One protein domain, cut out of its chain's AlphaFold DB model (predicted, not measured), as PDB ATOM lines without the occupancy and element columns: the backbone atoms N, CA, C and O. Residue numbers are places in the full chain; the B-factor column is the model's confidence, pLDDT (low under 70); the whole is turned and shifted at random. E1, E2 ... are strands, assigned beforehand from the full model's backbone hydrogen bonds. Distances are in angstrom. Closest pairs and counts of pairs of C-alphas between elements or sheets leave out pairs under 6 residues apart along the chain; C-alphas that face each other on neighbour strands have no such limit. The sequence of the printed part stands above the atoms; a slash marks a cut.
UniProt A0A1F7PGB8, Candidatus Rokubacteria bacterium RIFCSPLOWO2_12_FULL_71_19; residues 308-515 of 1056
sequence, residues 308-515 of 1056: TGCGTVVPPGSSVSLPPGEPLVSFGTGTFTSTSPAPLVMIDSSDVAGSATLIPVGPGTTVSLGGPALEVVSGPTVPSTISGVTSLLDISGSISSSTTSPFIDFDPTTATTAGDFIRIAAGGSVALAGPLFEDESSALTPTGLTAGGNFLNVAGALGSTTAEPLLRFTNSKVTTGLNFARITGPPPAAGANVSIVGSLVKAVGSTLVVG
ATOM      1  N   THR A 308     144.102 169.377 158.953       82.88
ATOM      2  CA  THR A 308     143.472 169.712 157.670       82.88
ATOM      3  C   THR A 308     143.843 171.145 157.289       82.88
ATOM      4  O   THR A 308     143.744 172.041 158.122       82.88
ATOM      5  N   GLY A 309     144.276 171.373 156.044       78.19
ATOM      6  CA  GLY A 309     144.681 172.704 155.565       78.19
ATOM      7  C   GLY A 309     146.113 173.123 155.941       78.19
ATOM      8  O   GLY A 309     146.557 174.199 155.548       78.19
ATOM      9  N   CYS A 310     146.877 172.287 156.647       79.94
ATOM     10  CA  CYS A 310     148.305 172.532 156.874       79.94
ATOM     11  C   CYS A 310     149.120 172.409 155.572       79.94
ATOM     12  O   CYS A 310     148.930 171.464 154.807       79.94
ATOM     13  N   GLY A 311     150.063 173.330 155.348       70.75
ATOM     14  CA  GLY A 311     150.877 173.390 154.128       70.75
ATOM     15  C   GLY A 311     150.127 173.953 152.917       70.75
ATOM     16  O   GLY A 311     150.552 173.735 151.782       70.75
ATOM     17  N   THR A 312     148.998 174.634 153.143       76.44
ATOM     18  CA  THR A 312     148.202 175.242 152.072       76.44
ATOM     19  C   THR A 312     148.916 176.469 151.517       76.44
ATOM     20  O   THR A 312     149.251 177.392 152.257       76.44
ATOM     21  N   VAL A 313     149.092 176.484 150.196       78.38
ATOM     22  CA  VAL A 313     149.437 177.679 149.422       78.38
ATOM     23  C   VAL A 313     148.177 178.089 148.674       78.38
ATOM     24  O   VAL A 313     147.707 177.348 147.807       78.38
ATOM     25  N   VAL A 314     147.596 179.230 149.040       78.00
ATOM     26  CA  VAL A 314     146.437 179.793 148.339       78.00
ATOM     27  C   VAL A 314     146.942 180.351 146.998       78.00
ATOM     28  O   VAL A 314     147.770 181.262 147.017       78.00
ATOM     29  N   PRO A 315     146.541 179.785 145.838       72.75
ATOM     30  CA  PRO A 315     147.146 180.139 144.556       72.75
ATOM     31  C   PRO A 315     146.855 181.592 144.163       72.75
ATOM     32  O   PRO A 315     145.707 182.008 144.325       72.75
ATOM     33  N   PRO A 316     147.805 182.318 143.545       79.31
ATOM     34  CA  PRO A 316     147.602 183.695 143.101       79.31
ATOM     35  C   PRO A 316     146.318 183.906 142.294       79.31
ATOM     36  O   PRO A 316     146.029 183.166 141.349       79.31
ATOM     37  N   GLY A 317     145.559 184.942 142.652       76.50
ATOM     38  CA  GLY A 317     144.292 185.306 142.017       76.50
ATOM     39  C   GLY A 317     143.087 184.473 142.463       76.50
ATOM     40  O   GLY A 317     142.028 184.560 141.836       76.50
ATOM     41  N   SER A 318     143.225 183.654 143.509       83.44
ATOM     42  CA  SER A 318     142.102 182.900 144.071       83.44
ATOM     43  C   SER A 318     141.341 183.700 145.131       83.44
ATOM     44  O   SER A 318     141.864 184.628 145.745       83.44
ATOM     45  N   SER A 319     140.069 183.340 145.320       84.44
ATOM     46  CA  SER A 319     139.208 183.891 146.365       84.44
ATOM     47  C   SER A 319     138.646 182.742 147.197       84.44
ATOM     48  O   SER A 319     137.923 181.883 146.683       84.44
ATOM     49  N   VAL A 320     139.028 182.695 148.470       87.94
ATOM     50  CA  VAL A 320     138.622 181.673 149.437       87.94
ATOM     51  C   VAL A 320     137.561 182.261 150.360       87.94
ATOM     52  O   VAL A 320     137.806 183.248 151.051       87.94
ATOM     53  N   SER A 321     136.381 181.639 150.392       87.56
ATOM     54  CA  SER A 321     135.318 181.972 151.343       87.56
ATOM     55  C   SER A 321     135.378 181.027 152.543       87.56
ATOM     56  O   SER A 321     135.360 179.816 152.344       87.56
ATOM     57  N   LEU A 322     135.382 181.564 153.765       85.00
ATOM     58  CA  LEU A 322     135.357 180.824 155.032       85.00
ATOM     59  C   LEU A 322     133.959 180.911 155.685       85.00
ATOM     60  O   LEU A 322     133.620 181.940 156.292       85.00
ATOM     61  N   PRO A 323     133.116 179.867 155.561       79.19
ATOM     62  CA  PRO A 323     131.825 179.799 156.243       79.19
ATOM     63  C   PRO A 323     131.966 179.854 157.774       79.19
ATOM     64  O   PRO A 323     133.026 179.526 158.307       79.19
ATOM     65  N   PRO A 324     130.897 180.211 158.511       75.25
ATOM     66  CA  PRO A 324     130.907 180.141 159.970       75.25
ATOM     67  C   PRO A 324     131.310 178.742 160.466       75.25
ATOM     68  O   PRO A 324     130.686 177.750 160.100       75.25
ATOM     69  N   GLY A 325     132.336 178.668 161.318       72.62
ATOM     70  CA  GLY A 325     132.806 177.415 161.925       72.62
ATOM     71  C   GLY A 325     133.735 176.554 161.060       72.62
ATOM     72  O   GLY A 325     134.199 175.521 161.541       72.62
ATOM     73  N   GLU A 326     134.053 176.974 159.832       84.19
ATOM     74  CA  GLU A 326     134.983 176.272 158.938       84.19
ATOM     75  C   GLU A 326     136.268 177.098 158.739       84.19
ATOM     76  O   GLU A 326     136.314 177.982 157.880       84.19
ATOM     77  N   PRO A 327     137.312 176.865 159.561       87.69
ATOM     78  CA  PRO A 327     138.564 177.610 159.476       87.69
ATOM     79  C   PRO A 327     139.414 177.167 158.279       87.69
ATOM     80  O   PRO A 327     139.254 176.061 157.757       87.69
ATOM     81  N   LEU A 328     140.381 178.003 157.888       86.56
ATOM     82  CA  LEU A 328     141.329 177.669 156.818       86.56
ATOM     83  C   LEU A 328     142.258 176.513 157.222       86.56
ATOM     84  O   LEU A 328     142.594 175.663 156.397       86.56
ATOM     85  N   VAL A 329     142.645 176.469 158.499       88.88
ATOM     86  CA  VAL A 329     143.402 175.367 159.101       88.88
ATOM     87  C   VAL A 329     142.613 174.794 160.268       88.88
ATOM     88  O   VAL A 329     142.098 175.534 161.099       88.88
ATOM     89  N   SER A 330     142.545 173.469 160.370       87.38
ATOM     90  CA  SER A 330     141.931 172.788 161.510       87.38
ATOM     91  C   SER A 330     142.847 171.698 162.045       87.38
ATOM     92  O   SER A 330     143.302 170.824 161.301       87.38
ATOM     93  N   PHE A 331     143.101 171.740 163.350       87.44
ATOM     94  CA  PHE A 331     143.857 170.717 164.062       87.44
ATOM     95  C   PHE A 331     142.907 169.740 164.757       87.44
ATOM     96  O   PHE A 331     141.900 170.137 165.342       87.44
ATOM     97  N   GLY A 332     143.263 168.455 164.750       80.38
ATOM     98  CA  GLY A 332     142.639 167.483 165.645       80.38
ATOM     99  C   GLY A 332     142.990 167.744 167.117       80.38
ATOM    100  O   GLY A 332     143.848 168.568 167.446       80.38
ATOM    101  N   THR A 333     142.355 167.002 168.025       82.50
ATOM    102  CA  THR A 333     142.790 166.947 169.428       82.50
ATOM    103  C   THR A 333     144.108 166.169 169.548       82.50
ATOM    104  O   THR A 333     144.359 165.232 168.787       82.50
ATOM    105  N   GLY A 334     144.965 166.542 170.505       87.06
ATOM    106  CA  GLY A 334     146.287 165.930 170.690       87.06
ATOM    107  C   GLY A 334     147.436 166.760 170.111       87.06
ATOM    108  O   GLY A 334     147.369 167.986 170.078       87.06
ATOM    109  N   THR A 335     148.531 166.110 169.714       90.81
ATOM    110  CA  THR A 335     149.777 166.798 169.331       90.81
ATOM    111  C   THR A 335     149.989 166.815 167.820       90.81
ATOM    112  O   THR A 335     149.978 165.768 167.176       90.81
ATOM    113  N   PHE A 336     150.266 167.996 167.274       92.50
ATOM    114  CA  PHE A 336     150.750 168.213 165.916       92.50
ATOM    115  C   PHE A 336     152.170 168.789 165.957       92.50
ATOM    116  O   PHE A 336     152.476 169.682 166.748       92.50
ATOM    117  N   THR A 337     153.060 168.294 165.099       91.88
ATOM    118  CA  THR A 337     154.439 168.790 165.001       91.88
ATOM    119  C   THR A 337     154.855 168.889 163.542       91.88
ATOM    120  O   THR A 337     154.760 167.913 162.802       91.88
ATOM    121  N   SER A 338     155.349 170.059 163.146       90.75
ATOM    122  CA  SER A 338     155.971 170.311 161.850       90.75
ATOM    123  C   SER A 338     157.380 170.842 162.073       90.75
ATOM    124  O   SER A 338     157.563 171.838 162.763       90.75
ATOM    125  N   THR A 339     158.379 170.199 161.474       91.19
ATOM    126  CA  THR A 339     159.776 170.669 161.474       91.19
ATOM    127  C   THR A 339     160.134 171.444 160.205       91.19
ATOM    128  O   THR A 339     161.292 171.811 160.016       91.19
ATOM    129  N   SER A 340     159.161 171.664 159.315       90.12
ATOM    130  CA  SER A 340     159.359 172.431 158.086       90.12
ATOM    131  C   SER A 340     159.709 173.885 158.417       90.12
ATOM    132  O   SER A 340     159.043 174.460 159.279       90.12
ATOM    133  N   PRO A 341     160.691 174.497 157.728       89.62
ATOM    134  CA  PRO A 341     160.956 175.929 157.843       89.62
ATOM    135  C   PRO A 341     159.958 176.785 157.041       89.62
ATOM    136  O   PRO A 341     159.923 177.996 157.224       89.62
ATOM    137  N   ALA A 342     159.174 176.175 156.144       89.69
ATOM    138  CA  ALA A 342     158.166 176.867 155.340       89.69
ATOM    139  C   ALA A 342     156.939 177.261 156.188       89.69
ATOM    140  O   ALA A 342     156.649 176.563 157.170       89.69
ATOM    141  N   PRO A 343     156.201 178.321 155.804       91.69
ATOM    142  CA  PRO A 343     155.000 178.731 156.515       91.69
ATOM    143  C   PRO A 343     153.932 177.628 156.509       91.69
ATOM    144  O   PRO A 343     153.789 176.875 155.542       91.69
ATOM    145  N   LEU A 344     153.159 177.532 157.594       91.62
ATOM    146  CA  LEU A 344     152.035 176.597 157.683       91.62
ATOM    147  C   LEU A 344     150.928 176.951 156.680       91.62
ATOM    148  O   LEU A 344     150.298 176.049 156.123       91.62
ATOM    149  N   VAL A 345     150.715 178.249 156.463       91.81
ATOM    150  CA  VAL A 345     149.805 178.816 155.468       91.81
ATOM    151  C   VAL A 345     150.523 179.941 154.736       91.81
ATOM    152  O   VAL A 345     151.051 180.847 155.377       91.81
ATOM    153  N   MET A 346     150.490 179.901 153.406       91.69
ATOM    154  CA  MET A 346     150.935 181.001 152.554       91.69
ATOM    155  C   MET A 346     149.753 181.527 151.738       91.69
ATOM    156  O   MET A 346     149.089 180.759 151.034       91.69
ATOM    157  N   ILE A 347     149.496 182.831 151.828       90.50
ATOM    158  CA  ILE A 347     148.533 183.540 150.982       90.50
ATOM    159  C   ILE A 347     149.331 184.479 150.083       90.50
ATOM    160  O   ILE A 347     149.924 185.443 150.558       90.50
ATOM    161  N   ASP A 348     149.348 184.189 148.788       89.62
ATOM    162  CA  ASP A 348     150.033 185.009 147.791       89.62
ATOM    163  C   ASP A 348     149.006 185.590 146.823       89.62
ATOM    164  O   ASP A 348     148.269 184.848 146.170       89.62
ATOM    165  N   SER A 349     148.956 186.919 146.735       88.56
ATOM    166  CA  SER A 349     148.150 187.674 145.772       88.56
ATOM    167  C   SER A 349     146.690 187.197 145.682       88.56
ATOM    168  O   SER A 349     146.177 186.970 144.580       88.56
ATOM    169  N   SER A 350     146.049 186.954 146.831       88.81
ATOM    170  CA  SER A 350     144.752 186.264 146.917       88.81
ATOM    171  C   SER A 350     143.834 186.816 148.007       88.81
ATOM    172  O   SER A 350     144.289 187.369 149.008       88.81
ATOM    173  N   ASP A 351     142.530 186.598 147.841       89.69
ATOM    174  CA  ASP A 351     141.506 187.053 148.782       89.69
ATOM    175  C   ASP A 351     141.046 185.910 149.693       89.69
ATOM    176  O   ASP A 351     140.652 184.844 149.219       89.69
ATOM    177  N   VAL A 352     141.017 186.143 151.003       90.94
ATOM    178  CA  VAL A 352     140.400 185.248 151.986       90.94
ATOM    179  C   VAL A 352     139.348 186.022 152.772       90.94
ATOM    180  O   VAL A 352     139.657 186.927 153.544       90.94
ATOM    181  N   ALA A 353     138.080 185.670 152.591       87.00
ATOM    182  CA  ALA A 353     136.968 186.365 153.225       87.00
ATOM    183  C   ALA A 353     136.047 185.392 153.953       87.00
ATOM    184  O   ALA A 353     135.874 184.261 153.518       87.00
ATOM    185  N   GLY A 354     135.414 185.799 155.045       78.56
ATOM    186  CA  GLY A 354     134.475 184.921 155.739       78.56
ATOM    187  C   GLY A 354     134.191 185.361 157.156       78.56
ATOM    188  O   GLY A 354     134.374 186.524 157.460       78.56
ATOM    189  N   SER A 355     133.726 184.449 158.006       78.44
ATOM    190  CA  SER A 355     133.417 184.745 159.421       78.44
ATOM    191  C   SER A 355     134.016 183.740 160.403       78.44
ATOM    192  O   SER A 355     133.735 183.810 161.591       78.44
ATOM    193  N   ALA A 356     134.834 182.799 159.925       76.88
ATOM    194  CA  ALA A 356     135.607 181.913 160.787       76.88
ATOM    195  C   ALA A 356     136.958 182.537 161.161       76.88
ATOM    196  O   ALA A 356     137.461 183.432 160.480       76.88
ATOM    197  N   THR A 357     137.563 182.025 162.229       86.56
ATOM    198  CA  THR A 357     138.983 182.232 162.529       86.56
ATOM    199  C   THR A 357     139.843 181.516 161.487       86.56
ATOM    200  O   THR A 357     139.533 180.389 161.108       86.56
ATOM    201  N   LEU A 358     140.940 182.134 161.038       90.06
ATOM    202  CA  LEU A 358     141.845 181.514 160.059       90.06
ATOM    203  C   LEU A 358     142.564 180.284 160.633       90.06
ATOM    204  O   LEU A 358     142.522 179.214 160.025       90.06
ATOM    205  N   ILE A 359     143.196 180.435 161.802       93.62
ATOM    206  CA  ILE A 359     143.972 179.385 162.474       93.62
ATOM    207  C   ILE A 359     143.535 179.263 163.950       93.62
ATOM    208  O   ILE A 359     144.129 179.888 164.833       93.62
ATOM    209  N   PRO A 360     142.487 178.475 164.254       93.00
ATOM    210  CA  PRO A 360     142.123 178.129 165.622       93.00
ATOM    211  C   PRO A 360     142.991 176.986 166.177       93.00
ATOM    212  O   PRO A 360     143.176 175.956 165.529       93.00
ATOM    213  N   VAL A 361     143.456 177.119 167.420       93.31
ATOM    214  CA  VAL A 361     144.068 176.033 168.205       93.31
ATOM    215  C   VAL A 361     143.163 175.743 169.395       93.31
ATOM    216  O   VAL A 361     143.150 176.496 170.369       93.31
ATOM    217  N   GLY A 362     142.381 174.668 169.302       89.00
ATOM    218  CA  GLY A 362     141.373 174.310 170.300       89.00
ATOM    219  C   GLY A 362     141.944 173.765 171.622       89.00
ATOM    220  O   GLY A 362     143.121 173.394 171.692       89.00
ATOM    221  N   PRO A 363     141.113 173.651 172.675       85.25
ATOM    222  CA  PRO A 363     141.540 173.121 173.966       85.25
ATOM    223  C   PRO A 363     142.033 171.673 173.857       85.25
ATOM    224  O   PRO A 363     141.441 170.848 173.160       85.25
ATOM    225  N   GLY A 364     143.113 171.340 174.568       83.75
ATOM    226  CA  GLY A 364     143.712 169.999 174.535       83.75
ATOM    227  C   GLY A 364     144.542 169.689 173.279       83.75
ATOM    228  O   GLY A 364     145.066 168.580 173.158       83.75
ATOM    229  N   THR A 365     144.699 170.650 172.365       92.56
ATOM    230  CA  THR A 365     145.601 170.548 171.210       92.56
ATOM    231  C   THR A 365     146.961 171.176 171.529       92.56
ATOM    232  O   THR A 365     147.040 172.221 172.171       92.56
ATOM    233  N   THR A 366     148.049 170.536 171.094       94.31
ATOM    234  CA  THR A 366     149.425 171.052 171.183       94.31
ATOM    235  C   THR A 366     150.053 171.100 169.795       94.31
ATOM    236  O   THR A 366     150.188 170.066 169.151       94.31
ATOM    237  N   VAL A 367     150.466 172.279 169.342       95.44
ATOM    238  CA  VAL A 367     151.067 172.524 168.026       95.44
ATOM    239  C   VAL A 367     152.533 172.929 168.208       95.44
ATOM    240  O   VAL A 367     152.857 173.772 169.041       95.44
ATOM    241  N   SER A 368     153.446 172.340 167.439       95.88
ATOM    242  CA  SER A 368     154.861 172.736 167.416       95.88
ATOM    243  C   SER A 368     155.336 172.943 165.982       95.88
ATOM    244  O   SER A 368     155.167 172.047 165.153       95.88
ATOM    245  N   LEU A 369     155.885 174.123 165.681       95.44
ATOM    246  CA  LEU A 369     156.259 174.550 164.332       95.44
ATOM    247  C   LEU A 369     157.759 174.894 164.226       95.44
ATOM    248  O   LEU A 369     158.357 175.500 165.120       95.44
ATOM    249  N   GLY A 370     158.366 174.493 163.108       91.69
ATOM    250  CA  GLY A 370     159.729 174.850 162.698       91.69
ATOM    251  C   GLY A 370     159.816 176.123 161.850       91.69
ATOM    252  O   GLY A 370     160.909 176.652 161.673       91.69
ATOM    253  N   GLY A 371     158.679 176.615 161.349       90.62
ATOM    254  CA  GLY A 371     158.546 177.784 160.476       90.62
ATOM    255  C   GLY A 371     157.371 178.680 160.893       90.62
ATOM    256  O   GLY A 371     156.732 178.404 161.916       90.62
ATOM    257  N   PRO A 372     157.089 179.759 160.139       95.19
ATOM    258  CA  PRO A 372     155.964 180.660 160.406       95.19
ATOM    259  C   PRO A 372     154.608 179.935 160.397       95.19
ATOM    260  O   PRO A 372     154.436 178.908 159.739       95.19
ATOM    261  N   ALA A 373     153.611 180.461 161.109       95.19
ATOM    262  CA  ALA A 373     152.234 179.979 161.005       95.19
ATOM    263  C   ALA A 373     151.498 180.577 159.802       95.19
ATOM    264  O   ALA A 373     150.693 179.886 159.180       95.19
ATOM    265  N   LEU A 374     151.762 181.839 159.473       95.06
ATOM    266  CA  LEU A 374     151.070 182.535 158.397       95.06
ATOM    267  C   LEU A 374     152.011 183.522 157.710       95.06
ATOM    268  O   LEU A 374     152.586 184.380 158.369       95.06
ATOM    269  N   GLU A 375     152.112 183.420 156.394       94.38
ATOM    270  CA  GLU A 375     152.792 184.396 155.546       94.38
ATOM    271  C   GLU A 375     151.793 184.916 154.510       94.38
ATOM    272  O   GLU A 375     151.112 184.125 153.845       94.38
ATOM    273  N   VAL A 376     151.657 186.238 154.409       92.31
ATOM    274  CA  VAL A 376     150.740 186.887 153.466       92.31
ATOM    275  C   VAL A 376     151.490 187.930 152.665       92.31
ATOM    276  O   VAL A 376     151.908 188.958 153.197       92.31
ATOM    277  N   VAL A 377     151.614 187.664 151.371       87.06
ATOM    278  CA  VAL A 377     152.392 188.488 150.451       87.06
ATOM    279  C   VAL A 377     151.489 188.990 149.335       87.06
ATOM    280  O   VAL A 377     150.625 188.258 148.843       87.06
ATOM    281  N   SER A 378     151.663 190.243 148.928       83.25
ATOM    282  CA  SER A 378     150.954 190.805 147.776       83.25
ATOM    283  C   SER A 378     151.837 190.893 146.542       83.25
ATOM    284  O   SER A 378     152.956 191.405 146.578       83.25
ATOM    285  N   GLY A 379     151.281 190.495 145.403       74.31
ATOM    286  CA  GLY A 379     151.864 190.754 144.097       74.31
ATOM    287  C   GLY A 379     151.635 192.202 143.638       74.31
ATOM    288  O   GLY A 379     150.733 192.893 144.114       74.31
ATOM    289  N   PRO A 380     152.396 192.676 142.635       67.69
ATOM    290  CA  PRO A 380     152.338 194.064 142.162       67.69
ATOM    291  C   PRO A 380     151.005 194.459 141.502       67.69
ATOM    292  O   PRO A 380     150.763 195.642 141.271       67.69
ATOM    293  N   THR A 381     150.158 193.488 141.149       70.69
ATOM    294  CA  THR A 381     148.901 193.706 140.414       70.69
ATOM    295  C   THR A 381     147.652 193.230 141.150       70.69
ATOM    296  O   THR A 381     146.566 193.708 140.833       70.69
ATOM    297  N   VAL A 382     147.783 192.293 142.093       75.06
ATOM    298  CA  VAL A 382     146.666 191.742 142.872       75.06
ATOM    299  C   VAL A 382     147.089 191.742 144.342       75.06
ATOM    300  O   VAL A 382     148.002 190.992 144.692       75.06
ATOM    301  N   PRO A 383     146.488 192.597 145.186       82.12
ATOM    302  CA  PRO A 383     146.792 192.599 146.606       82.12
ATOM    303  C   PRO A 383     146.209 191.352 147.271       82.12
ATOM    304  O   PRO A 383     145.137 190.888 146.891       82.12
ATOM    305  N   SER A 384     146.884 190.852 148.299       87.38
ATOM    306  CA  SER A 384     146.301 189.905 149.239       87.38
ATOM    307  C   SER A 384     145.369 190.633 150.198       87.38
ATOM    308  O   SER A 384     145.740 191.650 150.803       87.38
ATOM    309  N   THR A 385     144.149 190.115 150.347       90.00
ATOM    310  CA  THR A 385     143.165 190.670 151.279       90.00
ATOM    311  C   THR A 385     142.619 189.609 152.224       90.00
ATOM    312  O   THR A 385     142.295 188.493 151.826       90.00
ATOM    313  N   ILE A 386     142.498 189.966 153.500       91.56
ATOM    314  CA  ILE A 386     141.775 189.196 154.512       91.56
ATOM    315  C   ILE A 386     140.599 190.047 154.993       91.56
ATOM    316  O   ILE A 386     140.800 191.186 155.417       91.56
ATOM    317  N   SER A 387     139.368 189.532 154.942       87.06
ATOM    318  CA  SER A 387     138.177 190.329 155.282       87.06
ATOM    319  C   SER A 387     137.089 189.550 156.024       87.06
ATOM    320  O   SER A 387     136.705 188.450 155.636       87.06
ATOM    321  N   GLY A 388     136.547 190.154 157.084       69.94
ATOM    322  CA  GLY A 388     135.369 189.669 157.813       69.94
ATOM    323  C   GLY A 388     135.636 188.541 158.815       69.94
ATOM    324  O   GLY A 388     134.758 188.236 159.623       69.94
ATOM    325  N   VAL A 389     136.830 187.939 158.789       80.81
ATOM    326  CA  VAL A 389     137.220 186.834 159.680       80.81
ATOM    327  C   VAL A 389     137.111 187.248 161.148       80.81
ATOM    328  O   VAL A 389     137.302 188.416 161.482       80.81
ATOM    329  N   THR A 390     136.819 186.321 162.062       80.38
ATOM    330  CA  THR A 390     136.720 186.677 163.492       80.38
ATOM    331  C   THR A 390     138.072 187.098 164.065       80.38
ATOM    332  O   THR A 390     138.171 188.174 164.649       80.38
ATOM    333  N   SER A 391     139.100 186.277 163.838       86.94
ATOM    334  CA  SER A 391     140.498 186.496 164.231       86.94
ATOM    335  C   SER A 391     141.430 185.848 163.207       86.94
ATOM    336  O   SER A 391     141.024 184.912 162.508       86.94
ATOM    337  N   LEU A 392     142.691 186.286 163.132       92.75
ATOM    338  CA  LEU A 392     143.708 185.522 162.403       92.75
ATOM    339  C   LEU A 392     144.045 184.239 163.169       92.75
ATOM    340  O   LEU A 392     143.960 183.136 162.631       92.75
ATOM    341  N   LEU A 393     144.386 184.391 164.447       93.81
ATOM    342  CA  LEU A 393     144.709 183.294 165.352       93.81
ATOM    343  C   LEU A 393     143.815 183.370 166.590       93.81
ATOM    344  O   LEU A 393     143.674 184.440 167.184       93.81
ATOM    345  N   ASP A 394     143.266 182.225 166.996       89.94
ATOM    346  CA  ASP A 394     142.562 182.059 168.274       89.94
ATOM    347  C   ASP A 394     143.063 180.796 168.981       89.94
ATOM    348  O   ASP A 394     142.906 179.678 168.484       89.94
ATOM    349  N   ILE A 395     143.731 180.975 170.117       91.19
ATOM    350  CA  ILE A 395     144.520 179.938 170.782       91.19
ATOM    351  C   ILE A 395     143.936 179.669 172.165       91.19
ATOM    352  O   ILE A 395     144.120 180.445 173.098       91.19
ATOM    353  N   SER A 396     143.274 178.525 172.306       87.00
ATOM    354  CA  SER A 396     142.795 177.962 173.579       87.00
ATOM    355  C   SER A 396     143.514 176.659 173.966       87.00
ATOM    356  O   SER A 396     143.364 176.178 175.087       87.00
ATOM    357  N   GLY A 397     144.320 176.098 173.056       87.12
ATOM    358  CA  GLY A 397     145.318 175.054 173.313       87.12
ATOM    359  C   GLY A 397     146.740 175.612 173.427       87.12
ATOM    360  O   GLY A 397     146.943 176.764 173.788       87.12
ATOM    361  N   SER A 398     147.754 174.806 173.120       93.75
ATOM    362  CA  SER A 398     149.165 175.219 173.193       93.75
ATOM    363  C   SER A 398     149.810 175.266 171.814       93.75
ATOM    364  O   SER A 398     149.647 174.335 171.030       93.75
ATOM    365  N   ILE A 399     150.584 176.309 171.523       96.12
ATOM    366  CA  ILE A 399     151.380 176.420 170.299       96.12
ATOM    367  C   ILE A 399     152.803 176.885 170.612       96.12
ATOM    368  O   ILE A 399     153.034 177.759 171.443       96.12
ATOM    369  N   SER A 400     153.781 176.278 169.949       96.25
ATOM    370  CA  SER A 400     155.193 176.626 170.082       96.25
ATOM    371  C   SER A 400     155.840 176.783 168.714       96.25
ATOM    372  O   SER A 400     155.516 176.041 167.786       96.25
ATOM    373  N   SER A 401     156.771 177.726 168.598       96.19
ATOM    374  CA  SER A 401     157.576 177.910 167.397       96.19
ATOM    375  C   SER A 401     159.055 178.016 167.729       96.19
ATOM    376  O   SER A 401     159.458 178.767 168.618       96.19
ATOM    377  N   SER A 402     159.858 177.262 166.983       94.56
ATOM    378  CA  SER A 402     161.323 177.288 167.058       94.56
ATOM    379  C   SER A 402     161.969 178.191 166.003       94.56
ATOM    380  O   SER A 402     163.190 178.342 166.009       94.56
ATOM    381  N   THR A 403     161.173 178.806 165.120       92.06
ATOM    382  CA  THR A 403     161.683 179.759 164.128       92.06
ATOM    383  C   THR A 403     162.110 181.072 164.781       92.06
ATOM    384  O   THR A 403     161.498 181.531 165.745       92.06
ATOM    385  N   THR A 404     163.163 181.681 164.240       94.62
ATOM    386  CA  THR A 404     163.588 183.045 164.585       94.62
ATOM    387  C   THR A 404     162.960 184.100 163.673       94.62
ATOM    388  O   THR A 404     163.063 185.285 163.972       94.62
ATOM    389  N   SER A 405     162.337 183.682 162.566       94.00
ATOM    390  CA  SER A 405     161.538 184.553 161.695       94.00
ATOM    391  C   SER A 405     160.210 184.928 162.366       94.00
ATOM    392  O   SER A 405     159.810 184.257 163.327       94.00
ATOM    393  N   PRO A 406     159.501 185.958 161.874       96.19
ATOM    394  CA  PRO A 406     158.171 186.290 162.367       96.19
ATOM    395  C   PRO A 406     157.224 185.096 162.277       96.19
ATOM    396  O   PRO A 406     157.216 184.345 161.301       96.19
ATOM    397  N   PHE A 407     156.435 184.892 163.328       97.31
ATOM    398  CA  PHE A 407     155.457 183.813 163.365       97.31
ATOM    399  C   PHE A 407     154.267 184.081 162.436       97.31
ATOM    400  O   PHE A 407     153.702 183.142 161.870       97.31
ATOM    401  N   ILE A 408     153.915 185.354 162.270       96.94
ATOM    402  CA  ILE A 408     152.985 185.866 161.269       96.94
ATOM    403  C   ILE A 408     153.701 187.001 160.536       96.94
ATOM    404  O   ILE A 408     154.226 187.893 161.203       96.94
ATOM    405  N   ASP A 409     153.718 186.960 159.206       95.56
ATOM    406  CA  ASP A 409     154.467 187.906 158.370       95.56
ATOM    407  C   ASP A 409     153.622 188.437 157.206       95.56
ATOM    408  O   ASP A 409     153.087 187.646 156.420       95.56
ATOM    409  N   PHE A 410     153.449 189.758 157.133       94.50
ATOM    410  CA  PHE A 410     152.603 190.458 156.164       94.50
ATOM    411  C   PHE A 410     153.415 191.478 155.346       94.50
ATOM    412  O   PHE A 410     153.996 192.395 155.921       94.50
ATOM    413  N   ASP A 411     153.371 191.398 154.010       86.50
ATOM    414  CA  ASP A 411     154.067 192.359 153.130       86.50
ATOM    415  C   ASP A 411     153.454 192.491 151.715       86.50
ATOM    416  O   ASP A 411     153.450 191.545 150.925       86.50
ATOM    417  N   PRO A 412     153.012 193.691 151.304       81.19
ATOM    418  CA  PRO A 412     152.038 194.538 151.987       81.19
ATOM    419  C   PRO A 412     150.654 193.892 151.964       81.19
ATOM    420  O   PRO A 412     150.206 193.447 150.913       81.19
ATOM    421  N   THR A 413     149.904 193.908 153.065       83.31
ATOM    422  CA  THR A 413     148.607 193.205 153.130       83.31
ATOM    423  C   THR A 413     147.488 194.090 153.674       83.31
ATOM    424  O   THR A 413     147.699 194.948 154.529       83.31
ATOM    425  N   THR A 414     146.263 193.890 153.174       88.19
ATOM    426  CA  THR A 414     145.043 194.374 153.837       88.19
ATOM    427  C   THR A 414     144.443 193.249 154.662       88.19
ATOM    428  O   THR A 414     144.139 192.193 154.116       88.19
ATOM    429  N   ALA A 415     144.197 193.479 155.950       91.25
ATOM    430  CA  ALA A 415     143.516 192.497 156.787       91.25
ATOM    431  C   ALA A 415     142.517 193.156 157.731       91.25
ATOM    432  O   ALA A 415     142.859 194.091 158.448       91.25
ATOM    433  N   THR A 416     141.286 192.654 157.741       88.12
ATOM    434  CA  THR A 416     140.213 193.106 158.628       88.12
ATOM    435  C   THR A 416     139.643 191.931 159.406       88.12
ATOM    436  O   THR A 416     139.116 190.993 158.804       88.12
ATOM    437  N   THR A 417     139.697 192.008 160.737       82.56
ATOM    438  CA  THR A 417     139.052 191.055 161.647       82.56
ATOM    439  C   THR A 417     137.851 191.699 162.340       82.56
ATOM    440  O   THR A 417     137.886 192.876 162.695       82.56
ATOM    441  N   ALA A 418     136.770 190.945 162.546       74.25
ATOM    442  CA  ALA A 418     135.588 191.412 163.272       74.25
ATOM    443  C   ALA A 418     135.809 191.444 164.797       74.25
ATOM    444  O   ALA A 418     135.242 192.290 165.485       74.25
ATOM    445  N   GLY A 419     136.633 190.529 165.318       75.81
ATOM    446  CA  GLY A 419     137.045 190.450 166.717       75.81
ATOM    447  C   GLY A 419     138.510 190.843 166.904       75.81
ATOM    448  O   GLY A 419     139.025 191.732 166.219       75.81
ATOM    449  N   ASP A 420     139.180 190.180 167.847       83.19
ATOM    450  CA  ASP A 420     140.608 190.387 168.096       83.19
ATOM    451  C   ASP A 420     141.444 189.910 166.901       83.19
ATOM    452  O   ASP A 420     141.124 188.884 166.302       83.19
ATOM    453  N   PHE A 421     142.521 190.614 166.558       92.19
ATOM    454  CA  PHE A 421     143.402 190.203 165.459       92.19
ATOM    455  C   PHE A 421     144.134 188.897 165.808       92.19
ATOM    456  O   PHE A 421     144.103 187.934 165.038       92.19
ATOM    457  N   ILE A 422     144.710 188.838 167.014       96.69
ATOM    458  CA  ILE A 422     145.292 187.642 167.633       96.69
ATOM    459  C   ILE A 422     144.713 187.482 169.040       96.69
ATOM    460  O   ILE A 422     144.799 188.397 169.865       96.69
ATOM    461  N   ARG A 423     144.173 186.298 169.339       91.62
ATOM    462  CA  ARG A 423     143.620 185.950 170.649       91.62
ATOM    463  C   ARG A 423     144.320 184.732 171.247       91.62
ATOM    464  O   ARG A 423     144.443 183.692 170.610       91.62
ATOM    465  N   ILE A 424     144.733 184.855 172.504       90.50
ATOM    466  CA  ILE A 424     145.192 183.757 173.359       90.50
ATOM    467  C   ILE A 424     144.195 183.668 174.511       90.50
ATOM    468  O   ILE A 424     144.246 184.456 175.455       90.50
ATOM    469  N   ALA A 425     143.243 182.749 174.407       81.62
ATOM    470  CA  ALA A 425     142.192 182.554 175.394       81.62
ATOM    471  C   ALA A 425     142.742 182.000 176.721       81.62
ATOM    472  O   ALA A 425     143.866 181.500 176.801       81.62
ATOM    473  N   ALA A 426     141.924 182.055 177.775       79.94
ATOM    474  CA  ALA A 426     142.258 181.440 179.056       79.94
ATOM    475  C   ALA A 426     142.536 179.934 178.878       79.94
ATOM    476  O   ALA A 426     141.782 179.230 178.208       79.94
ATOM    477  N   GLY A 427     143.638 179.450 179.458       75.62
ATOM    478  CA  GLY A 427     144.131 178.077 179.268       75.62
ATOM    479  C   GLY A 427     144.974 177.862 178.001       75.62
ATOM    480  O   GLY A 427     145.643 176.834 177.899       75.62
ATOM    481  N   GLY A 428     145.001 178.831 177.081       86.38
ATOM    482  CA  GLY A 428     145.877 178.819 175.917       86.38
ATOM    483  C   GLY A 428     147.329 179.158 176.266       86.38
ATOM    484  O   GLY A 428     147.588 179.910 177.210       86.38
ATOM    485  N   SER A 429     148.292 178.629 175.507       92.50
ATOM    486  CA  SER A 429     149.709 178.972 175.669       92.50
ATOM    487  C   SER A 429     150.447 179.143 174.341       92.50
ATOM    488  O   SER A 429     150.229 178.391 173.390       92.50
ATOM    489  N   VAL A 430     151.333 180.136 174.281       96.56
ATOM    490  CA  VAL A 430     152.182 180.451 173.128       96.56
ATOM    491  C   VAL A 430     153.632 180.556 173.584       96.56
ATOM    492  O   VAL A 430     153.917 181.272 174.540       96.56
ATOM    493  N   ALA A 431     154.555 179.876 172.903       96.88
ATOM    494  CA  ALA A 431     155.994 179.970 173.164       96.88
ATOM    495  C   ALA A 431     156.787 180.177 171.866       96.88
ATOM    496  O   ALA A 431     156.713 179.346 170.961       96.88
ATOM    497  N   LEU A 432     157.558 181.263 171.771       97.50
ATOM    498  CA  LEU A 432     158.233 181.676 170.534       97.50
ATOM    499  C   LEU A 432     159.748 181.862 170.708       97.50
ATOM    500  O   LEU A 432     160.228 182.394 171.716       97.50
ATOM    501  N   ALA A 433     160.499 181.462 169.681       96.69
ATOM    502  CA  ALA A 433     161.916 181.793 169.515       96.69
ATOM    503  C   ALA A 433     162.155 183.083 168.697       96.69
ATOM    504  O   ALA A 433     163.257 183.623 168.744       96.69
ATOM    505  N   GLY A 434     161.140 183.587 167.984       94.81
ATOM    506  CA  GLY A 434     161.176 184.800 167.154       94.81
ATOM    507  C   GLY A 434     160.013 185.767 167.443       94.81
ATOM    508  O   GLY A 434     159.276 185.563 168.416       94.81
ATOM    509  N   PRO A 435     159.850 186.833 166.633       97.75
ATOM    510  CA  PRO A 435     158.715 187.754 166.730       97.75
ATOM    511  C   PRO A 435     157.367 187.040 166.549       97.75
ATOM    512  O   PRO A 435     157.267 186.054 165.818       97.75
ATOM    513  N   LEU A 436     156.310 187.546 167.188       98.12
ATOM    514  CA  LEU A 436     154.947 187.042 166.984       98.12
ATOM    515  C   LEU A 436     154.366 187.551 165.662       98.12
ATOM    516  O   LEU A 436     153.661 186.809 164.983       98.12
ATOM    517  N   PHE A 437     154.634 188.809 165.323       98.19
ATOM    518  CA  PHE A 437     154.007 189.466 164.186       98.19
ATOM    519  C   PHE A 437     154.935 190.508 163.563       98.19
ATOM    520  O   PHE A 437     155.517 191.327 164.283       98.19
ATOM    521  N   GLU A 438     155.009 190.511 162.239       97.75
ATOM    522  CA  GLU A 438     155.635 191.556 161.435       97.75
ATOM    523  C   GLU A 438     154.684 191.981 160.313       97.75
ATOM    524  O   GLU A 438     154.022 191.152 159.690       97.75
ATOM    525  N   ASP A 439     154.581 193.293 160.109       96.50
ATOM    526  CA  ASP A 439     153.927 193.884 158.947       96.50
ATOM    527  C   ASP A 439     154.821 194.950 158.326       96.50
ATOM    528  O   ASP A 439     155.299 195.871 159.004       96.50
ATOM    529  N   GLU A 440     154.973 194.854 157.011       93.44
ATOM    530  CA  GLU A 440     155.638 195.838 156.182       93.44
ATOM    531  C   GLU A 440     154.649 196.456 155.188       93.44
ATOM    532  O   GLU A 440     153.901 195.792 154.477       93.44
ATOM    533  N   SER A 441     154.658 197.786 155.105       88.25
ATOM    534  CA  SER A 441     154.027 198.547 154.026       88.25
ATOM    535  C   SER A 441     152.496 198.433 153.907       88.25
ATOM    536  O   SER A 441     151.939 198.860 152.889       88.25
ATOM    537  N   SER A 442     151.763 197.979 154.937       83.62
ATOM    538  CA  SER A 442     150.285 198.001 154.913       83.62
ATOM    539  C   SER A 442     149.691 199.407 154.762       83.62
ATOM    540  O   SER A 442     148.551 199.538 154.309       83.62
ATOM    541  N   ALA A 443     150.447 200.481 155.042       73.88
ATOM    542  CA  ALA A 443     150.014 201.855 154.765       73.88
ATOM    543  C   ALA A 443     149.896 202.178 153.265       73.88
ATOM    544  O   ALA A 443     149.252 203.164 152.907       73.88
ATOM    545  N   LEU A 444     150.487 201.363 152.382       80.12
ATOM    546  CA  LEU A 444     150.280 201.465 150.934       80.12
ATOM    547  C   LEU A 444     148.897 200.954 150.509       80.12
ATOM    548  O   LEU A 444     148.459 201.219 149.389       80.12
ATOM    549  N   THR A 445     148.199 200.237 151.391       79.81
ATOM    550  CA  THR A 445     146.852 199.731 151.132       79.81
ATOM    551  C   THR A 445     145.779 200.723 151.612       79.81
ATOM    552  O   THR A 445     146.015 201.487 152.553       79.81
ATOM    553  N   PRO A 446     144.572 200.742 151.010       72.25
ATOM    554  CA  PRO A 446     143.534 201.714 151.375       72.25
ATOM    555  C   PRO A 446     143.106 201.640 152.853       72.25
ATOM    556  O   PRO A 446     142.892 202.665 153.515       72.25
ATOM    557  N   THR A 447     142.986 200.424 153.383       80.06
ATOM    558  CA  THR A 447     142.445 200.147 154.722       80.06
ATOM    559  C   THR A 447     143.523 199.821 155.752       80.06
ATOM    560  O   THR A 447     143.349 200.189 156.911       80.06
ATOM    561  N   GLY A 448     144.647 199.219 155.352       89.94
ATOM    562  CA  GLY A 448     145.661 198.717 156.279       89.94
ATOM    563  C   GLY A 448     145.181 197.490 157.058       89.94
ATOM    564  O   GLY A 448     144.351 196.711 156.576       89.94
ATOM    565  N   LEU A 449     145.691 197.347 158.280       94.56
ATOM    566  CA  LEU A 449     145.284 196.330 159.243       94.56
ATOM    567  C   LEU A 449     144.199 196.893 160.161       94.56
ATOM    568  O   LEU A 449     144.378 197.945 160.777       94.56
ATOM    569  N   THR A 450     143.070 196.199 160.264       88.12
ATOM    570  CA  THR A 450     141.937 196.602 161.101       88.12
ATOM    571  C   THR A 450     141.480 195.448 161.984       88.12
ATOM    572  O   THR A 450     141.167 194.370 161.488       88.12
ATOM    573  N   ALA A 451     141.388 195.690 163.289       84.81
ATOM    574  CA  ALA A 451     140.781 194.774 164.246       84.81
ATOM    575  C   ALA A 451     139.515 195.397 164.837       84.81
ATOM    576  O   ALA A 451     139.568 196.492 165.393       84.81
ATOM    577  N   GLY A 452     138.373 194.714 164.749       71.88
ATOM    578  CA  GLY A 452     137.140 195.152 165.406       71.88
ATOM    579  C   GLY A 452     137.231 195.083 166.936       71.88
ATOM    580  O   GLY A 452     136.612 195.889 167.626       71.88
ATOM    581  N   GLY A 453     138.048 194.162 167.459       77.81
ATOM    582  CA  GLY A 453     138.420 194.041 168.867       77.81
ATOM    583  C   GLY A 453     139.795 194.645 169.166       77.81
ATOM    584  O   GLY A 453     140.100 195.769 168.757       77.81
ATOM    585  N   ASN A 454     140.616 193.901 169.911       85.38
ATOM    586  CA  ASN A 454     142.000 194.268 170.206       85.38
ATOM    587  C   ASN A 454     142.943 193.793 169.088       85.38
ATOM    588  O   ASN A 454     142.637 192.823 168.395       85.38
ATOM    589  N   PHE A 455     144.119 194.404 168.924       96.00
ATOM    590  CA  PHE A 455     145.134 193.803 168.048       96.00
ATOM    591  C   PHE A 455     145.685 192.511 168.680       96.00
ATOM    592  O   PHE A 455     145.708 191.457 168.053       96.00
ATOM    593  N   LEU A 456     146.044 192.557 169.962       97.06
ATOM    594  CA  LEU A 456     146.467 191.392 170.735       97.06
ATOM    595  C   LEU A 456     145.621 191.263 172.006       97.06
ATOM    596  O   LEU A 456     145.564 192.192 172.808       97.06
ATOM    597  N   ASN A 457     144.994 190.108 172.218       91.38
ATOM    598  CA  ASN A 457     144.259 189.794 173.446       91.38
ATOM    599  C   ASN A 457     144.837 188.536 174.106       91.38
ATOM    600  O   ASN A 457     144.803 187.461 173.508       91.38
ATOM    601  N   VAL A 458     145.363 188.656 175.326       91.31
ATOM    602  CA  VAL A 458     146.020 187.562 176.055       91.31
ATOM    603  C   VAL A 458     145.352 187.339 177.407       91.31
ATOM    604  O   VAL A 458     145.613 188.069 178.352       91.31
ATOM    605  N   ALA A 459     144.540 186.294 177.509       84.12
ATOM    606  CA  ALA A 459     144.021 185.754 178.769       84.12
ATOM    607  C   ALA A 459     144.776 184.487 179.229       84.12
ATOM    608  O   ALA A 459     144.636 184.046 180.371       84.12
ATOM    609  N   GLY A 460     145.537 183.866 178.321       84.44
ATOM    610  CA  GLY A 460     146.401 182.713 178.585       84.44
ATOM    611  C   GLY A 460     147.858 183.101 178.863       84.44
ATOM    612  O   GLY A 460     148.133 184.120 179.496       84.44
ATOM    613  N   ALA A 461     148.791 182.273 178.384       91.25
ATOM    614  CA  ALA A 461     150.233 182.485 178.513       91.25
ATOM    615  C   ALA A 461     150.901 182.798 177.161       91.25
ATOM    616  O   ALA A 461     150.654 182.118 176.166       91.25
ATOM    617  N   LEU A 462     151.800 183.779 177.134       95.69
ATOM    618  CA  LEU A 462     152.604 184.180 175.981       95.69
ATOM    619  C   LEU A 462     154.065 184.360 176.402       95.69
ATOM    620  O   LEU A 462     154.416 185.284 177.134       95.69
ATOM    621  N   GLY A 463     154.925 183.473 175.921       95.38
ATOM    622  CA  GLY A 463     156.364 183.512 176.131       95.38
ATOM    623  C   GLY A 463     157.112 183.800 174.835       95.38
ATOM    624  O   GLY A 463     156.836 183.180 173.808       95.38
ATOM    625  N   SER A 464     158.107 184.683 174.887       95.88
ATOM    626  CA  SER A 464     159.079 184.847 173.808       95.88
ATOM    627  C   SER A 464     160.495 184.997 174.347       95.88
ATOM    628  O   SER A 464     160.733 185.693 175.334       95.88
ATOM    629  N   THR A 465     161.440 184.329 173.688       95.06
ATOM    630  CA  THR A 465     162.865 184.334 174.059       95.06
ATOM    631  C   THR A 465     163.722 185.241 173.177       95.06
ATOM    632  O   THR A 465     164.906 185.413 173.461       95.06
ATOM    633  N   THR A 466     163.146 185.844 172.130       94.31
ATOM    634  CA  THR A 466     163.884 186.766 171.259       94.31
ATOM    635  C   THR A 466     164.075 188.135 171.908       94.31
ATOM    636  O   THR A 466     163.184 188.645 172.591       94.31
ATOM    637  N   ALA A 467     165.235 188.744 171.661       93.75
ATOM    638  CA  ALA A 467     165.493 190.146 171.981       93.75
ATOM    639  C   ALA A 467     164.851 191.111 170.964       93.75
ATOM    640  O   ALA A 467     164.798 192.314 171.213       93.75
ATOM    641  N   GLU A 468     164.363 190.597 169.833       96.44
ATOM    642  CA  GLU A 468     163.645 191.393 168.842       96.44
ATOM    643  C   GLU A 468     162.258 191.816 169.349       96.44
ATOM    644  O   GLU A 468     161.652 191.101 170.153       96.44
ATOM    645  N   PRO A 469     161.718 192.954 168.869       97.81
ATOM    646  CA  PRO A 469     160.355 193.358 169.183       97.81
ATOM    647  C   PRO A 469     159.340 192.274 168.807       97.81
ATOM    648  O   PRO A 469     159.394 191.722 167.708       97.81
ATOM    649  N   LEU A 470     158.401 191.990 169.711       98.25
ATOM    650  CA  LEU A 470     157.411 190.931 169.529       98.25
ATOM    651  C   LEU A 470     156.415 191.255 168.408       98.25
ATOM    652  O   LEU A 470     156.042 190.358 167.652       98.25
ATOM    653  N   LEU A 471     155.993 192.519 168.320       98.62
ATOM    654  CA  LEU A 471     155.136 193.062 167.267       98.62
ATOM    655  C   LEU A 471     155.888 194.177 166.527       98.62
ATOM    656  O   LEU A 471     156.305 195.165 167.143       98.62
ATOM    657  N   ARG A 472     156.056 194.025 165.213       98.19
ATOM    658  CA  ARG A 472     156.829 194.932 164.356       98.19
ATOM    659  C   ARG A 472     155.958 195.529 163.259       98.19
ATOM    660  O   ARG A 472     155.226 194.808 162.593       98.19
ATOM    661  N   PHE A 473     156.066 196.843 163.078       98.25
ATOM    662  CA  PHE A 473     155.289 197.592 162.089       98.25
ATOM    663  C   PHE A 473     156.170 198.600 161.361       98.25
ATOM    664  O   PHE A 473     156.594 199.593 161.963       98.25
ATOM    665  N   THR A 474     156.393 198.402 160.066       97.31
ATOM    666  CA  THR A 474     157.205 199.304 159.244       97.31
ATOM    667  C   THR A 474     156.368 199.876 158.109       97.31
ATOM    668  O   THR A 474     155.951 199.150 157.214       97.31
ATOM    669  N   ASN A 475     156.153 201.194 158.102       95.81
ATOM    670  CA  ASN A 475     155.246 201.867 157.162       95.81
ATOM    671  C   ASN A 475     153.844 201.229 157.156       95.81
ATOM    672  O   ASN A 475     153.240 201.005 156.105       95.81
ATOM    673  N   SER A 476     153.338 200.914 158.344       96.00
ATOM    674  CA  SER A 476     152.071 200.215 158.539       96.00
ATOM    675  C   SER A 476     150.944 201.177 158.888       96.00
ATOM    676  O   SER A 476     151.163 202.226 159.498       96.00
ATOM    677  N   LYS A 477     149.707 200.791 158.576       95.06
ATOM    678  CA  LYS A 477     148.502 201.465 159.073       95.06
ATOM    679  C   LYS A 477     147.688 200.462 159.880       95.06
ATOM    680  O   LYS A 477     147.125 199.543 159.300       95.06
ATOM    681  N   VAL A 478     147.613 200.654 161.196       96.19
ATOM    682  CA  VAL A 478     146.917 199.743 162.117       96.19
ATOM    683  C   VAL A 478     145.793 200.473 162.831       96.19
ATOM    684  O   VAL A 478     145.996 201.548 163.393       96.19
ATOM    685  N   THR A 479     144.608 199.874 162.817       90.00
ATOM    686  CA  THR A 479     143.398 200.413 163.435       90.00
ATOM    687  C   THR A 479     142.745 199.362 164.329       90.00
ATOM    688  O   THR A 479     142.514 198.242 163.883       90.00
ATOM    689  N   THR A 480     142.410 199.704 165.574       84.44
ATOM    690  CA  THR A 480     141.670 198.816 166.490       84.44
ATOM    691  C   THR A 480     140.364 199.456 166.963       84.44
ATOM    692  O   THR A 480     140.274 200.680 167.117       84.44
ATOM    693  N   GLY A 481     139.339 198.631 167.184       71.38
ATOM    694  CA  GLY A 481     138.070 199.034 167.799       71.38
ATOM    695  C   GLY A 481     138.156 199.103 169.322       71.38
ATOM    696  O   GLY A 481     137.578 199.997 169.937       71.38
ATOM    697  N   LEU A 482     138.946 198.211 169.925       80.38
ATOM    698  CA  LEU A 482     139.277 198.213 171.350       80.38
ATOM    699  C   LEU A 482     140.764 198.552 171.541       80.38
ATOM    700  O   LEU A 482     141.290 199.434 170.855       80.38
ATOM    701  N   ASN A 483     141.437 197.912 172.498       86.12
ATOM    702  CA  ASN A 483     142.814 198.226 172.870       86.12
ATOM    703  C   ASN A 483     143.795 197.776 171.785       86.12
ATOM    704  O   ASN A 483     143.477 196.917 170.964       86.12
ATOM    705  N   PHE A 484     145.018 198.301 171.795       96.12
ATOM    706  CA  PHE A 484     146.049 197.702 170.950       96.12
ATOM    707  C   PHE A 484     146.432 196.328 171.511       96.12
ATOM    708  O   PHE A 484     146.237 195.312 170.849       96.12
ATOM    709  N   ALA A 485     146.854 196.274 172.772       96.31
ATOM    710  CA  ALA A 485     147.058 195.034 173.507       96.31
ATOM    711  C   ALA A 485     146.238 195.027 174.803       96.31
ATOM    712  O   ALA A 485     146.307 195.968 175.596       96.31
ATOM    713  N   ARG A 486     145.492 193.947 175.038       92.25
ATOM    714  CA  ARG A 486     144.820 193.668 176.309       92.25
ATOM    715  C   ARG A 486     145.356 192.374 176.896       92.25
ATOM    716  O   ARG A 486     145.401 191.359 176.206       92.25
ATOM    717  N   ILE A 487     145.755 192.410 178.160       89.69
ATOM    718  CA  ILE A 487     146.267 191.250 178.882       89.69
ATOM    719  C   ILE A 487     145.448 191.103 180.157       89.69
ATOM    720  O   ILE A 487     145.328 192.044 180.941       89.69
ATOM    721  N   THR A 488     144.897 189.914 180.351       82.69
ATOM    722  CA  THR A 488     144.150 189.526 181.541       82.69
ATOM    723  C   THR A 488     144.804 188.291 182.146       82.69
ATOM    724  O   THR A 488     145.406 187.479 181.439       82.69
ATOM    725  N   GLY A 489     144.731 188.146 183.463       69.56
ATOM    726  CA  GLY A 489     145.207 186.940 184.137       69.56
ATOM    727  C   GLY A 489     144.145 186.328 185.035       69.56
ATOM    728  O   GLY A 489     143.188 187.002 185.390       69.56
ATOM    729  N   PRO A 490     144.250 185.042 185.392       54.38
ATOM    730  CA  PRO A 490     143.652 184.566 186.627       54.38
ATOM    731  C   PRO A 490     144.504 185.041 187.829       54.38
ATOM    732  O   PRO A 490     145.713 185.235 187.677       54.38
ATOM    733  N   PRO A 491     143.920 185.183 189.036       42.34
ATOM    734  CA  PRO A 491     144.659 185.506 190.259       42.34
ATOM    735  C   PRO A 491     145.848 184.541 190.525       42.34
ATOM    736  O   PRO A 491     145.865 183.419 190.013       42.34
ATOM    737  N   PRO A 492     146.829 184.931 191.367       41.47
ATOM    738  CA  PRO A 492     148.273 184.642 191.245       41.47
ATOM    739  C   PRO A 492     148.746 183.202 191.562       41.47
ATOM    740  O   PRO A 492     149.704 183.001 192.309       41.47
ATOM    741  N   ALA A 493     148.132 182.169 190.982       39.44
ATOM    742  CA  ALA A 493     148.519 180.778 191.238       39.44
ATOM    743  C   ALA A 493     149.574 180.188 190.272       39.44
ATOM    744  O   ALA A 493     150.138 179.144 190.598       39.44
ATOM    745  N   ALA A 494     149.902 180.810 189.126       44.22
ATOM    746  CA  ALA A 494     150.949 180.286 188.233       44.22
ATOM    747  C   ALA A 494     151.546 181.329 187.259       44.22
ATOM    748  O   ALA A 494     150.998 181.553 186.188       44.22
ATOM    749  N   GLY A 495     152.727 181.873 187.586       58.03
ATOM    750  CA  GLY A 495     153.636 182.522 186.621       58.03
ATOM    751  C   GLY A 495     153.149 183.827 185.971       58.03
ATOM    752  O   GLY A 495     152.081 184.339 186.285       58.03
ATOM    753  N   ALA A 496     153.977 184.396 185.086       59.19
ATOM    754  CA  ALA A 496     153.608 185.564 184.286       59.19
ATOM    755  C   ALA A 496     152.714 185.159 183.100       59.19
ATOM    756  O   ALA A 496     153.017 184.180 182.418       59.19
ATOM    757  N   ASN A 497     151.666 185.940 182.815       82.38
ATOM    758  CA  ASN A 497     150.844 185.806 181.606       82.38
ATOM    759  C   ASN A 497     151.662 186.098 180.358       82.38
ATOM    760  O   ASN A 497     151.562 185.387 179.366       82.38
ATOM    761  N   VAL A 498     152.483 187.144 180.412       94.38
ATOM    762  CA  VAL A 498     153.363 187.527 179.312       94.38
ATOM    763  C   VAL A 498     154.791 187.610 179.829       94.38
ATOM    764  O   VAL A 498     155.068 188.344 180.775       94.38
ATOM    765  N   SER A 499     155.696 186.859 179.206       95.62
ATOM    766  CA  SER A 499     157.126 186.856 179.521       95.62
ATOM    767  C   SER A 499     157.928 187.030 178.239       95.62
ATOM    768  O   SER A 499     157.979 186.122 177.411       95.62
ATOM    769  N   ILE A 500     158.569 188.185 178.081       97.06
ATOM    770  CA  ILE A 500     159.317 188.548 176.872       97.06
ATOM    771  C   ILE A 500     160.726 189.049 177.205       97.06
ATOM    772  O   ILE A 500     160.992 189.547 178.303       97.06
ATOM    773  N   VAL A 501     161.645 188.913 176.249       96.81
ATOM    774  CA  VAL A 501     162.995 189.491 176.348       96.81
ATOM    775  C   VAL A 501     163.038 190.848 175.637       96.81
ATOM    776  O   VAL A 501     163.365 191.850 176.264       96.81
ATOM    777  N   GLY A 502     162.655 190.913 174.359       95.38
ATOM    778  CA  GLY A 502     162.598 192.159 173.586       95.38
ATOM    779  C   GLY A 502     161.459 193.116 173.963       95.38
ATOM    780  O   GLY A 502     160.729 192.913 174.935       95.38
ATOM    781  N   SER A 503     161.299 194.173 173.161       98.12
ATOM    782  CA  SER A 503     160.156 195.096 173.232       98.12
ATOM    783  C   SER A 503     158.838 194.383 172.909       98.12
ATOM    784  O   SER A 503     158.807 193.440 172.120       98.12
ATOM    785  N   LEU A 504     157.718 194.863 173.451       98.44
ATOM    786  CA  LEU A 504     156.395 194.384 173.043       98.44
ATOM    787  C   LEU A 504     156.038 194.901 171.644       98.44
ATOM    788  O   LEU A 504     155.560 194.131 170.814       98.44
ATOM    789  N   VAL A 505     156.286 196.189 171.378       98.75
ATOM    790  CA  VAL A 505     155.970 196.828 170.091       98.75
ATOM    791  C   VAL A 505     157.121 197.704 169.613       98.75
ATOM    792  O   VAL A 505     157.639 198.516 170.380       98.75
ATOM    793  N   LYS A 506     157.454 197.608 168.324       98.62
ATOM    794  CA  LYS A 506     158.251 198.609 167.605       98.62
ATOM    795  C   LYS A 506     157.532 199.033 166.330       98.62
ATOM    796  O   LYS A 506     157.180 198.187 165.511       98.62
ATOM    797  N   ALA A 507     157.336 200.339 166.156       98.56
ATOM    798  CA  ALA A 507     156.677 200.892 164.978       98.56
ATOM    799  C   ALA A 507     157.482 202.038 164.351       98.56
ATOM    800  O   ALA A 507     157.774 203.041 165.013       98.56
ATOM    801  N   VAL A 508     157.788 201.919 163.057       98.50
ATOM    802  CA  VAL A 508     158.604 202.874 162.296       98.50
ATOM    803  C   VAL A 508     157.843 203.393 161.078       98.50
ATOM    804  O   VAL A 508     157.454 202.611 160.215       98.50
ATOM    805  N   GLY A 509     157.653 204.711 160.980       96.12
ATOM    806  CA  GLY A 509     156.975 205.344 159.839       96.12
ATOM    807  C   GLY A 509     155.491 204.980 159.726       96.12
ATOM    808  O   GLY A 509     154.908 205.067 158.647       96.12
ATOM    809  N   SER A 510     154.888 204.525 160.826       98.12
ATOM    810  CA  SER A 510     153.567 203.897 160.846       98.12
ATOM    811  C   SER A 510     152.476 204.843 161.368       98.12
ATOM    812  O   SER A 510     152.736 205.911 161.926       98.12
ATOM    813  N   THR A 511     151.217 204.448 161.207       96.62
ATOM    814  CA  THR A 511     150.048 205.099 161.813       96.62
ATOM    815  C   THR A 511     149.293 204.088 162.660       96.62
ATOM    816  O   THR A 511     148.798 203.094 162.132       96.62
ATOM    817  N   LEU A 512     149.186 204.350 163.962       97.75
ATOM    818  CA  LEU A 512     148.462 203.513 164.915       97.75
ATOM    819  C   LEU A 512     147.243 204.282 165.435       97.75
ATOM    820  O   LEU A 512     147.386 205.365 166.010       97.75
ATOM    821  N   VAL A 513     146.048 203.729 165.235       92.62
ATOM    822  CA  VAL A 513     144.782 204.302 165.707       92.62
ATOM    823  C   VAL A 513     144.071 203.290 166.597       92.62
ATOM    824  O   VAL A 513     143.646 202.236 166.138       92.62
ATOM    825  N   VAL A 514     143.922 203.619 167.874       89.31
ATOM    826  CA  VAL A 514     143.378 202.729 168.901       89.31
ATOM    827  C   VAL A 514     142.044 203.256 169.402       89.31
ATOM    828  O   VAL A 514     141.920 204.433 169.745       89.31
ATOM    829  N   GLY A 515     141.036 202.387 169.449       72.81
ATOM    830  CA  GLY A 515     139.681 202.771 169.831       72.81
ATOM    831  C   GLY A 515     139.004 203.676 168.805       72.81
ATOM    832  O   GLY A 515     138.316 204.629 169.177       72.81
TER     833      GLY A 515
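This is residues 308 to 515 of the 1056 residues of a protein of Candidatus Rokubacteria bacterium RIFCSPLOWO2_12_FULL_71_19 (UniProt A0A1F7PGB8). The chain winds in stacked turns, a solenoid whose sides are four parallel sheets; each full turn adds one strand to each sheet, for instance E4, E5, E6 and E7. The loop of residues 489 to 496, between E22 and E23, sticks out near one end of the stack. The printed part has 208 residues with no named helix and 25 named strands, E1 to E25 along the chain; it is all strand, though under half of the residues, 96, are in named elements. The orders are E1 E4 E8 E12 E16 E20 E24, E2 E5 E9 E13 E17 E21 E25, E3 E7 E11 E15 E19 E23 and E6 E10 E14 E18 E22. The whole is compact, with a radius of gyration of the C-alphas of 15.7 A, and spans 51 by 36 by 30 A.

The first sheet runs E1 (312 to 314), E4 (345 to 348), E8 (374 to 377), E12 (408 to 411), E16 (437 to 440), E20 (471 to 474), E24 (505 to 508). E1 and E4 are parallel at 17 degrees, with N 314 and O 346 within hydrogen-bond range at 2.9 A. The second runs E2 (319 to 322), E5 (351 to 354), E9 (385 to 389), E13 (414 to 417), E17 (449 to 451), E21 (477 to 480), E25 (511 to 514). E2 and E5 are parallel at 21 degrees, with N 320 and O 351 2.8 A apart. The third runs E3 (334 to 338), E7 (365 to 369), E11 (398 to 401), E15 (429 to 432), E19 (461 to 464), E23 (498 to 500). N 336 of E3 and O 366 of E7 are 2.8 A apart. The fourth runs E6 (359 to 361), E10 (393 to 395), E14 (422 to 424), E18 (456 to 458), E22 (485 to 488). N 361 of E6 and O 394 of E10 are 2.8 A apart. Between sheets, the closest C-alphas of E6 and E11 are those of Val 361 and Ser 398, 7.2 A. E10 and E11 meet only through their link. E1 and E2 are only just apart, at 8.1 A.

E1 begins at C-alpha 312, (148.202, 175.242, 152.072). E3 measures 13.8 A from first to last C-alpha, E7 13.3 A and E9 11.0 A. E25 ends at C-alpha 514, (143.378, 202.729, 168.901).

The C-alphas farthest apart, of Thr 381 and Ala 493, are 52.4 A apart. The printed part has no cut. The link E2 to E3, eleven residues, is long. Mean pLDDT of the printed part is 87.4; residues 380, 388 and 489 to 496 are under 70.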